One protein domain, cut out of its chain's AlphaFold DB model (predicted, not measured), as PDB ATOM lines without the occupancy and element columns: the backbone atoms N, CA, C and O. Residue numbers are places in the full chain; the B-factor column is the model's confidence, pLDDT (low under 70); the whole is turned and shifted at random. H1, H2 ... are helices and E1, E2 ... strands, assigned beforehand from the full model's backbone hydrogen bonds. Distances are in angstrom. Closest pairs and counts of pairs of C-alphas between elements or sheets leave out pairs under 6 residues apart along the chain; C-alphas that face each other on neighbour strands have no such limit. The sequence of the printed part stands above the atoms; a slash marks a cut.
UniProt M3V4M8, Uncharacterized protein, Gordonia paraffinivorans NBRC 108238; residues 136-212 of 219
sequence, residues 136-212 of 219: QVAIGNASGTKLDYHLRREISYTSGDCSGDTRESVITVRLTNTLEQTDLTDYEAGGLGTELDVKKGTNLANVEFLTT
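AT A GLANCE: This is residues 136 to 212 of the 219 residues of an uncharacterized protein of Gordonia paraffinivorans NBRC 108238 (UniProt M3V4M8). A long, thin hairpin of two strands, E2 and E3, runs lengthwise through a rod, with a shorter two-stranded ribbon, E1 and E4, alongside and few contacts between the two. Two very short helices, H1 and H2, and the loops gather at the end away from the hairpin's turn at residues 164 and 165. The printed part has 77 residues, in the order E1, H1, E2, E3, H2, E4; both sheets are antiparallel and the class is mostly strand. It is loose, with a radius of gyration of the C-alphas of 16.4 A and spans of 54 by 24 by 17 A.

IN THESE COORDINATES: E1, residues 136 to 141, begins at C-alpha 136 (-50.373, -42.381, 41.081) and is 16.4 A long. H1 is residues 147 to 150, 5.3 A. E2, residues 151 to 163, measures 36.6 A, and E3, residues 166 to 177, 35.2 A. H2 is residues 186 to 189, 5.2 A. E4, residues 205 to 211, 19.1 A, ends at C-alpha 211 (-48.237, -48.087, 38.412).

HOW THE PARTS SIT: E2 and E3 form a hairpin, antiparallel at 168 degrees, with N 154 and O 174 at 2.9 A. E1 and E4 are antiparallel at 160 degrees, with N 138 and O 208 at 2.9 A. The closest C-alphas of E1 and E2, Val 137 and Ile 155, are 8.0 A apart. E1 and E3 are only just apart, at 8.2 A. H1 and H2 are close but not clearly touching; their closest C-alphas, Leu 147 and Ala 189, are 6.3 A apart. Both helices are too short for an O i to N i+4 pair; each has 1 O i to N i+3 pair, within hydrogen-bond range.

THE WHOLE: The C-alphas farthest apart, Gly 164 and Asp 183, are 55.5 A apart. The printed part has no cut. The link from H2 to E4, 15 residues, is long. Mean pLDDT of the printed part is 89.0; residue 193 is under 70.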
ATOM      1  N   GLN A 136     -50.232 -43.277  39.947       90.44
ATOM      2  CA  GLN A 136     -50.373 -42.381  41.081       90.44
ATOM      3  C   GLN A 136     -48.991 -41.995  41.601       90.44
ATOM      4  O   GLN A 136     -48.114 -42.840  41.762       90.44
ATOM      5  N   VAL A 137     -48.815 -40.703  41.877       92.94
ATOM      6  CA  VAL A 137     -47.649 -40.177  42.590       92.94
ATOM      7  C   VAL A 137     -48.051 -39.984  44.047       92.94
ATOM      8  O   VAL A 137     -48.942 -39.185  44.343       92.94
ATOM      9  N   ALA A 138     -47.404 -40.709  44.951       93.12
ATOM     10  CA  ALA A 138     -47.552 -40.535  46.387       93.12
ATOM     11  C   ALA A 138     -46.330 -39.787  46.934       93.12
ATOM     12  O   ALA A 138     -45.189 -40.122  46.625       93.12
ATOM     13  N   ILE A 139     -46.577 -38.740  47.723       94.50
ATOM     14  CA  ILE A 139     -45.528 -37.914  48.327       94.50
ATOM     15  C   ILE A 139     -45.680 -38.000  49.841       94.50
ATOM     16  O   ILE A 139     -46.679 -37.532  50.390       94.50
ATOM     17  N   GLY A 140     -44.694 -38.596  50.506       92.25
ATOM     18  CA  GLY A 140     -44.633 -38.708  51.960       92.25
ATOM     19  C   GLY A 140     -43.626 -37.731  52.558       92.25
ATOM     20  O   GLY A 140     -42.536 -37.567  52.017       92.25
ATOM     21  N   ASN A 141     -43.959 -37.109  53.689       92.12
ATOM     22  CA  ASN A 141     -42.986 -36.345  54.470       92.12
ATOM     23  C   ASN A 141     -42.066 -37.309  55.223       92.12
ATOM     24  O   ASN A 141     -42.507 -38.019  56.127       92.12
ATOM     25  N   ALA A 142     -40.788 -37.308  54.855       90.12
ATOM     26  CA  ALA A 142     -39.773 -38.179  55.432       90.12
ATOM     27  C   ALA A 142     -39.007 -37.533  56.601       90.12
ATOM     28  O   ALA A 142     -38.240 -38.213  57.271       90.12
ATOM     29  N   SER A 143     -39.198 -36.236  56.875       87.00
ATOM     30  CA  SER A 143     -38.560 -35.546  58.006       87.00
ATOM     31  C   SER A 143     -39.455 -35.401  59.237       87.00
ATOM     32  O   SER A 143     -38.995 -34.882  60.251       87.00
ATOM     33  N   GLY A 144     -40.724 -35.821  59.185       87.06
ATOM     34  CA  GLY A 144     -41.674 -35.694  60.300       87.06
ATOM     35  C   GLY A 144     -42.036 -34.245  60.659       87.06
ATOM     36  O   GLY A 144     -42.539 -33.982  61.749       87.06
ATOM     37  N   THR A 145     -41.756 -33.303  59.758       91.19
ATOM     38  CA  THR A 145     -41.941 -31.856  59.949       91.19
ATOM     39  C   THR A 145     -43.341 -31.390  59.531       91.19
ATOM     40  O   THR A 145     -44.175 -32.182  59.094       91.19
ATOM     41  N   LYS A 146     -43.625 -30.085  59.643       91.81
ATOM     42  CA  LYS A 146     -44.854 -29.454  59.117       91.81
ATOM     43  C   LYS A 146     -44.632 -28.698  57.807       91.81
ATOM     44  O   LYS A 146     -45.523 -28.002  57.326       91.81
ATOM     45  N   LEU A 147     -43.472 -28.900  57.184       92.31
ATOM     46  CA  LEU A 147     -43.073 -28.218  55.958       92.31
ATOM     47  C   LEU A 147     -43.905 -28.603  54.726       92.31
ATOM     48  O   LEU A 147     -43.809 -27.918  53.712       92.31
ATOM     49  N   ASP A 148     -44.753 -29.639  54.781       92.69
ATOM     50  CA  ASP A 148     -45.720 -29.923  53.706       92.69
ATOM     51  C   ASP A 148     -46.662 -28.753  53.436       92.69
ATOM     52  O   ASP A 148     -47.114 -28.583  52.307       92.69
ATOM     53  N   TYR A 149     -46.939 -27.934  54.455       92.50
ATOM     54  CA  TYR A 149     -47.746 -26.730  54.294       92.50
ATOM     55  C   TYR A 149     -47.118 -25.739  53.295       92.50
ATOM     56  O   TYR A 149     -47.834 -25.051  52.570       92.50
ATOM     57  N   HIS A 150     -45.786 -25.721  53.209       93.00
ATOM     58  CA  HIS A 150     -45.014 -24.883  52.292       93.00
ATOM     59  C   HIS A 150     -44.586 -25.623  51.017       93.00
ATOM     60  O   HIS A 150     -43.876 -25.057  50.191       93.00
ATOM     61  N   LEU A 151     -44.998 -26.879  50.821       95.00
ATOM     62  CA  LEU A 151     -44.587 -27.669  49.667       95.00
ATOM     63  C   LEU A 151     -45.618 -27.563  48.540       95.00
ATOM     64  O   LEU A 151     -46.692 -28.168  48.591       95.00
ATOM     65  N   ARG A 152     -45.280 -26.829  47.479       95.81
ATOM     66  CA  ARG A 152     -46.045 -26.840  46.227       95.81
ATOM     67  C   ARG A 152     -45.648 -28.041  45.385       95.81
ATOM     68  O   ARG A 152     -44.474 -28.395  45.301       95.81
ATOM     69  N   ARG A 153     -46.655 -28.679  44.795       95.25
ATOM     70  CA  ARG A 153     -46.538 -29.933  44.054       95.25
ATOM     71  C   ARG A 153     -47.170 -29.727  42.688       95.25
ATOM     72  O   ARG A 153     -48.356 -29.420  42.608       95.25
ATOM     73  N   GLU A 154     -46.385 -29.910  41.642       95.88
ATOM     74  CA  GLU A 154     -46.851 -29.938  40.259       95.88
ATOM     75  C   GLU A 154     -46.507 -31.307  39.682       95.88
ATOM     76  O   GLU A 154     -45.360 -31.748  39.753       95.88
ATOM     77  N   ILE A 155     -47.508 -31.992  39.137       94.06
ATOM     78  CA  ILE A 155     -47.344 -33.306  38.518       94.06
ATOM     79  C   ILE A 155     -47.863 -33.185  37.092       94.06
ATOM     80  O   ILE A 155     -49.027 -32.843  36.890       94.06
ATOM     81  N   SER A 156     -47.009 -33.461  36.111       94.06
ATOM     82  CA  SER A 156     -47.406 -33.556  34.709       94.06
ATOM     83  C   SER A 156     -47.136 -34.951  34.161       94.06
ATOM     84  O   SER A 156     -46.190 -35.632  34.563       94.06
ATOM     85  N   TYR A 157     -48.000 -35.369  33.241       91.44
ATOM     86  CA  TYR A 157     -47.920 -36.636  32.529       91.44
ATOM     87  C   TYR A 157     -47.999 -36.352  31.033       91.44
ATOM     88  O   TYR A 157     -48.965 -35.746  30.569       91.44
ATOM     89  N   THR A 158     -46.999 -36.811  30.290       91.38
ATOM     90  CA  THR A 158     -46.961 -36.737  28.830       91.38
ATOM     91  C   THR A 158     -46.864 -38.153  28.287       91.38
ATOM     92  O   THR A 158     -45.914 -38.867  28.598       91.38
ATOM     93  N   SER A 159     -47.835 -38.569  27.477       89.69
ATOM     94  CA  SER A 159     -47.772 -39.832  26.739       89.69
ATOM     95  C   SER A 159     -47.254 -39.596  25.325       89.69
ATOM     96  O   SER A 159     -47.763 -38.710  24.639       89.69
ATOM     97  N   GLY A 160     -46.289 -40.405  24.897       88.56
ATOM     98  CA  GLY A 160     -45.908 -40.522  23.492       88.56
ATOM     99  C   GLY A 160     -46.894 -41.387  22.701       88.56
ATOM    100  O   GLY A 160     -47.933 -41.813  23.219       88.56
ATOM    101  N   ASP A 161     -46.543 -41.660  21.447       91.69
ATOM    102  CA  ASP A 161     -47.329 -42.519  20.562       91.69
ATOM    103  C   ASP A 161     -47.367 -43.976  21.052       91.69
ATOM    104  O   ASP A 161     -46.456 -44.466  21.732       91.69
ATOM    105  N   CYS A 162     -48.431 -44.692  20.682       89.62
ATOM    106  CA  CYS A 162     -48.512 -46.130  20.908       89.62
ATOM    107  C   CYS A 162     -47.583 -46.880  19.941       89.62
ATOM    108  O   CYS A 162     -47.652 -46.704  18.726       89.62
ATOM    109  N   SER A 163     -46.772 -47.778  20.490       88.75
ATOM    110  CA  SER A 163     -46.016 -48.805  19.780       88.75
ATOM    111  C   SER A 163     -46.575 -50.176  20.171       88.75
ATOM    112  O   SER A 163     -46.253 -50.729  21.231       88.75
ATOM    113  N   GLY A 164     -47.488 -50.696  19.341       87.50
ATOM    114  CA  GLY A 164     -48.289 -51.879  19.668       87.50
ATOM    115  C   GLY A 164     -49.127 -51.658  20.930       87.50
ATOM    116  O   GLY A 164     -49.832 -50.657  21.041       87.50
ATOM    117  N   ASP A 165     -48.996 -52.567  21.895       83.38
ATOM    118  CA  ASP A 165     -49.711 -52.524  23.180       83.38
ATOM    119  C   ASP A 165     -49.043 -51.613  24.229       83.38
ATOM    120  O   ASP A 165     -49.489 -51.532  25.373       83.38
ATOM    121  N   THR A 166     -47.947 -50.935  23.873       83.00
ATOM    122  CA  THR A 166     -47.179 -50.088  24.797       83.00
ATOM    123  C   THR A 166     -47.105 -48.651  24.309       83.00
ATOM    124  O   THR A 166     -47.272 -48.374  23.127       83.00
ATOM    125  N   ARG A 167     -46.834 -47.712  25.216       86.44
ATOM    126  CA  ARG A 167     -46.506 -46.325  24.872       86.44
ATOM    127  C   ARG A 167     -45.464 -45.789  25.836       86.44
ATOM    128  O   ARG A 167     -45.504 -46.108  27.025       86.44
ATOM    129  N   GLU A 168     -44.567 -44.946  25.343       88.00
ATOM    130  CA  GLU A 168     -43.675 -44.192  26.222       88.00
ATOM    131  C   GLU A 168     -44.495 -43.176  27.026       88.00
ATOM    132  O   GLU A 168     -45.470 -42.596  26.542       88.00
ATOM    133  N   SER A 169     -44.156 -42.993  28.297       88.62
ATOM    134  CA  SER A 169     -44.833 -42.042  29.175       88.62
ATOM    135  C   SER A 169     -43.819 -41.362  30.077       88.62
ATOM    136  O   SER A 169     -43.066 -42.030  30.781       88.62
ATOM    137  N   VAL A 170     -43.827 -40.033  30.075       91.81
ATOM    138  CA  VAL A 170     -42.955 -39.201  30.900       91.81
ATOM    139  C   VAL A 170     -43.781 -38.568  32.006       91.81
ATOM    140  O   VAL A 170     -44.803 -37.930  31.753       91.81
ATOM    141  N   ILE A 171     -43.310 -38.724  33.240       92.44
ATOM    142  CA  ILE A 171     -43.914 -38.124  34.426       92.44
ATOM    143  C   ILE A 171     -42.919 -37.122  34.979       92.44
ATOM    144  O   ILE A 171     -41.778 -37.478  35.267       92.44
ATOM    145  N   THR A 172     -43.342 -35.874  35.146       95.12
ATOM    146  CA  THR A 172     -42.531 -34.855  35.816       95.12
ATOM    147  C   THR A 172     -43.198 -34.475  37.124       95.12
ATOM    148  O   THR A 172     -44.342 -34.030  37.138       95.12
ATOM    149  N   VAL A 173     -42.466 -34.638  38.224       96.38
ATOM    150  CA  VAL A 173     -42.879 -34.192  39.558       96.38
ATOM    151  C   VAL A 173     -41.982 -33.026  39.951       96.38
ATOM    152  O   VAL A 173     -40.781 -33.203  40.151       96.38
ATOM    153  N   ARG A 174     -42.555 -31.828  40.056       97.00
ATOM    154  CA  ARG A 174     -41.866 -30.642  40.565       97.00
ATOM    155  C   ARG A 174     -42.352 -30.352  41.978       97.00
ATOM    156  O   ARG A 174     -43.546 -30.180  42.223       97.00
ATOM    157  N   LEU A 175     -41.396 -30.303  42.898       96.44
ATOM    158  CA  LEU A 175     -41.605 -29.971  44.299       96.44
ATOM    159  C   LEU A 175     -40.920 -28.638  44.587       96.44
ATOM    160  O   LEU A 175     -39.705 -28.525  44.436       96.44
ATOM    161  N   THR A 176     -41.695 -27.644  45.005       97.00
ATOM    162  CA  THR A 176     -41.192 -26.300  45.305       97.00
ATOM    163  C   THR A 176     -41.472 -25.980  46.762       97.00
ATOM    164  O   THR A 176     -42.630 -25.884  47.168       97.00
ATOM    165  N   ASN A 177     -40.415 -25.808  47.554       94.62
ATOM    166  CA  ASN A 177     -40.525 -25.296  48.913       94.62
ATOM    167  C   ASN A 177     -40.720 -23.773  48.862       94.62
ATOM    168  O   ASN A 177     -39.817 -23.047  48.452       94.62
ATOM    169  N   THR A 178     -41.899 -23.298  49.257       95.19
ATOM    170  CA  THR A 178     -42.265 -21.874  49.300       95.19
ATOM    171  C   THR A 178     -42.140 -21.295  50.706       95.19
ATOM    172  O   THR A 178     -42.892 -20.393  51.080       95.19
ATOM    173  N   LEU A 179     -41.276 -21.865  51.545       92.12
ATOM    174  CA  LEU A 179     -41.018 -21.335  52.871       92.12
ATOM    175  C   LEU A 179     -40.270 -20.002  52.767       92.12
ATOM    176  O   LEU A 179     -39.113 -19.958  52.359       92.12
ATOM    177  N   GLU A 180     -40.930 -18.927  53.187       87.38
ATOM    178  CA  GLU A 180     -40.326 -17.594  53.306       87.38
ATOM    179  C   GLU A 180     -39.927 -17.268  54.753       87.38
ATOM    180  O   GLU A 180     -38.992 -16.509  55.000       87.38
ATOM    181  N   GLN A 181     -40.637 -17.851  55.725       77.19
ATOM    182  CA  GLN A 181     -40.432 -17.596  57.148       77.19
ATOM    183  C   GLN A 181     -39.240 -18.386  57.688       77.19
ATOM    184  O   GLN A 181     -39.112 -19.588  57.463       77.19
ATOM    185  N   THR A 182     -38.384 -17.718  58.454       73.94
ATOM    186  CA  THR A 182     -37.220 -18.342  59.101       73.94
ATOM    187  C   THR A 182     -37.421 -18.563  60.600       73.94
ATOM    188  O   THR A 182     -36.651 -19.301  61.211       73.94
ATOM    189  N   ASP A 183     -38.480 -17.996  61.189       83.06
ATOM    190  CA  ASP A 183     -38.823 -18.089  62.612       83.06
ATOM    191  C   ASP A 183     -39.703 -19.309  62.943       83.06
ATOM    192  O   ASP A 183     -40.644 -19.233  63.734       83.06
ATOM    193  N   LEU A 184     -39.400 -20.451  62.324       84.69
ATOM    194  CA  LEU A 184     -40.090 -21.709  62.598       84.69
ATOM    195  C   LEU A 184     -39.526 -22.397  63.842       84.69
ATOM    196  O   LEU A 184     -38.315 -22.403  64.085       84.69
ATOM    197  N   THR A 185     -40.398 -23.055  64.598       87.38
ATOM    198  CA  THR A 185     -39.999 -23.943  65.697       87.38
ATOM    199  C   THR A 185     -39.284 -25.192  65.167       87.38
ATOM    200  O   THR A 185     -39.388 -25.550  63.989       87.38
ATOM    201  N   ASP A 186     -38.555 -25.902  66.030       85.81
ATOM    202  CA  ASP A 186     -37.955 -27.192  65.646       85.81
ATOM    203  C   ASP A 186     -39.022 -28.250  65.367       85.81
ATOM    204  O   ASP A 186     -38.841 -29.110  64.506       85.81
ATOM    205  N   TYR A 187     -40.183 -28.134  66.012       85.31
ATOM    206  CA  TYR A 187     -41.316 -28.995  65.711       85.31
ATOM    207  C   TYR A 187     -41.831 -28.795  64.274       85.31
ATOM    208  O   TYR A 187     -42.248 -29.744  63.609       85.31
ATOM    209  N   GLU A 188     -41.793 -27.559  63.775       88.00
ATOM    210  CA  GLU A 188     -42.233 -27.235  62.420       88.00
ATOM    211  C   GLU A 188     -41.208 -27.630  61.355       88.00
ATOM    212  O   GLU A 188     -41.626 -28.068  60.285       88.00
ATOM    213  N   ALA A 189     -39.902 -27.501  61.625       89.38
ATOM    214  CA  ALA A 189     -38.876 -27.539  60.575       89.38
ATOM    215  C   ALA A 189     -37.541 -28.223  60.934       89.38
ATOM    216  O   ALA A 189     -36.638 -28.234  60.096       89.38
ATOM    217  N   GLY A 190     -37.391 -28.757  62.148       82.56
ATOM    218  CA  GLY A 190     -36.116 -29.226  62.709       82.56
ATOM    219  C   GLY A 190     -35.698 -30.657  62.351       82.56
ATOM    220  O   GLY A 190     -34.627 -31.070  62.766       82.56
ATOM    221  N   GLY A 191     -36.505 -31.407  61.591       73.88
ATOM    222  CA  GLY A 191     -36.184 -32.790  61.202       73.88
ATOM    223  C   GLY A 191     -36.445 -33.817  62.310       73.88
ATOM    224  O   GLY A 191     -35.529 -34.451  62.809       73.88
ATOM    225  N   LEU A 192     -37.712 -34.008  62.691       71.44
ATOM    226  CA  LEU A 192     -38.129 -34.902  63.787       71.44
ATOM    227  C   LEU A 192     -38.114 -36.407  63.450       71.44
ATOM    228  O   LEU A 192     -38.280 -37.231  64.344       71.44
ATOM    229  N   GLY A 193     -38.019 -36.765  62.169       67.12
ATOM    230  CA  GLY A 193     -38.214 -38.133  61.674       67.12
ATOM    231  C   GLY A 193     -37.041 -38.711  60.888       67.12
ATOM    232  O   GLY A 193     -37.215 -39.741  60.245       67.12
ATOM    233  N   THR A 194     -35.880 -38.052  60.892       75.19
ATOM    234  CA  THR A 194     -34.718 -38.460  60.094       75.19
ATOM    235  C   THR A 194     -33.417 -38.321  60.882       75.19
ATOM    236  O   THR A 194     -33.276 -37.404  61.685       75.19
ATOM    237  N   GLU A 195     -32.466 -39.222  60.633       78.69
ATOM    238  CA  GLU A 195     -31.082 -39.124  61.128       78.69
ATOM    239  C   GLU A 195     -30.185 -38.306  60.181       78.69
ATOM    240  O   GLU A 195     -29.014 -38.068  60.471       78.69
ATOM    241  N   LEU A 196     -30.717 -37.887  59.026       82.25
ATOM    242  CA  LEU A 196     -29.982 -37.082  58.059       82.25
ATOM    243  C   LEU A 196     -29.795 -35.656  58.580       82.25
ATOM    244  O   LEU A 196     -30.769 -34.974  58.901       82.25
ATOM    245  N   ASP A 197     -28.549 -35.184  58.570       83.50
ATOM    246  CA  ASP A 197     -28.211 -33.793  58.864       83.50
ATOM    247  C   ASP A 197     -28.620 -32.894  57.688       83.50
ATOM    248  O   ASP A 197     -27.906 -32.745  56.693       83.50
ATOM    249  N   VAL A 198     -29.833 -32.347  57.767       85.25
ATOM    250  CA  VAL A 198     -30.389 -31.425  56.774       85.25
ATOM    251  C   VAL A 198     -30.640 -30.064  57.402       85.25
ATOM    252  O   VAL A 198     -31.104 -29.945  58.536       85.25
ATOM    253  N   LYS A 199     -30.391 -28.999  56.634       88.50
ATOM    254  CA  LYS A 199     -30.650 -27.629  57.089       88.50
ATOM    255  C   LYS A 199     -32.120 -27.475  57.497       88.50
ATOM    256  O   LYS A 199     -33.018 -27.841  56.734       88.50
ATOM    257  N   LYS A 200     -32.367 -26.850  58.651       89.44
ATOM    258  CA  LYS A 200     -33.715 -26.479  59.113       89.44
ATOM    259  C   LYS A 200     -34.503 -25.769  58.008       89.44
ATOM    260  O   LYS A 200     -33.988 -24.864  57.352       89.44
ATOM    261  N   GLY A 201     -35.749 -26.193  57.806       90.12
ATOM    262  CA  GLY A 201     -36.610 -25.693  56.725       90.12
ATOM    263  C   GLY A 201     -36.506 -26.477  55.413       90.12
ATOM    264  O   GLY A 201     -37.219 -26.154  54.467       90.12
ATOM    265  N   THR A 202     -35.672 -27.518  55.342       91.38
ATOM    266  CA  THR A 202     -35.592 -28.411  54.175       91.38
ATOM    267  C   THR A 202     -36.750 -29.412  54.169       91.38
ATOM    268  O   THR A 202     -36.920 -30.188  55.110       91.38
ATOM    269  N   ASN A 203     -37.532 -29.445  53.084       92.38
ATOM    270  CA  ASN A 203     -38.457 -30.548  52.834       92.38
ATOM    271  C   ASN A 203     -37.665 -31.809  52.476       92.38
ATOM    272  O   ASN A 203     -36.971 -31.836  51.462       92.38
ATOM    273  N   LEU A 204     -37.825 -32.866  53.271       92.00
ATOM    274  CA  LEU A 204     -37.398 -34.214  52.908       92.00
ATOM    275  C   LEU A 204     -38.652 -35.008  52.543       92.00
ATOM    276  O   LEU A 204     -39.551 -35.152  53.375       92.00
ATOM    277  N   ALA A 205     -38.731 -35.477  51.302       91.88
ATOM    278  CA  ALA A 205     -39.913 -36.147  50.783       91.88
ATOM    279  C   ALA A 205     -39.555 -37.475  50.114       91.88
ATOM    280  O   ALA A 205     -38.627 -37.535  49.308       91.88
ATOM    281  N   ASN A 206     -40.339 -38.510  50.407       92.81
ATOM    282  CA  ASN A 206     -40.347 -39.746  49.636       92.81
ATOM    283  C   ASN A 206     -41.335 -39.573  48.485       92.81
ATOM    284  O   ASN A 206     -42.479 -39.179  48.719       92.81
ATOM    285  N   VAL A 207     -40.896 -39.853  47.258       94.88
ATOM    286  CA  VAL A 207     -41.751 -39.841  46.068       94.88
ATOM    287  C   VAL A 207     -41.882 -41.271  45.574       94.88
ATOM    288  O   VAL A 207     -40.902 -41.882  45.154       94.88
ATOM    289  N   GLU A 208     -43.097 -41.798  45.634       94.62
ATOM    290  CA  GLU A 208     -43.431 -43.151  45.210       94.62
ATOM    291  C   GLU A 208     -44.338 -43.097  43.982       94.62
ATOM    292  O   GLU A 208     -45.282 -42.305  43.915       94.62
ATOM    293  N   PHE A 209     -44.052 -43.958  43.009       91.75
ATOM    294  CA  PHE A 209     -44.866 -44.130  41.812       91.75
ATOM    295  C   PHE A 209     -45.576 -45.475  41.896       91.75
ATOM    296  O   PHE A 209     -44.940 -46.528  41.889       91.75
ATOM    297  N   LEU A 210     -46.901 -45.433  41.967       90.12
ATOM    298  CA  LEU A 210     -47.762 -46.605  41.911       90.12
ATOM    299  C   LEU A 210     -48.261 -46.737  40.477       90.12
ATOM    300  O   LEU A 210     -48.917 -45.828  39.964       90.12
ATOM    301  N   THR A 211     -47.921 -47.842  39.823       87.75
ATOM    302  CA  THR A 211     -48.237 -48.087  38.412       87.75
ATOM    303  C   THR A 211     -49.056 -49.361  38.243       87.75
ATOM    304  O   THR A 211     -49.167 -50.166  39.170       87.75
ATOM    305  N   THR A 212     -49.652 -49.542  37.062       86.56
ATOM    306  CA  THR A 212     -50.359 -50.779  36.704       86.56
ATOM    307  C   THR A 212     -49.501 -51.998  36.998       86.56
ATOM    308  O   THR A 212     -48.311 -52.046  36.669       86.56
TER     309      THR A 212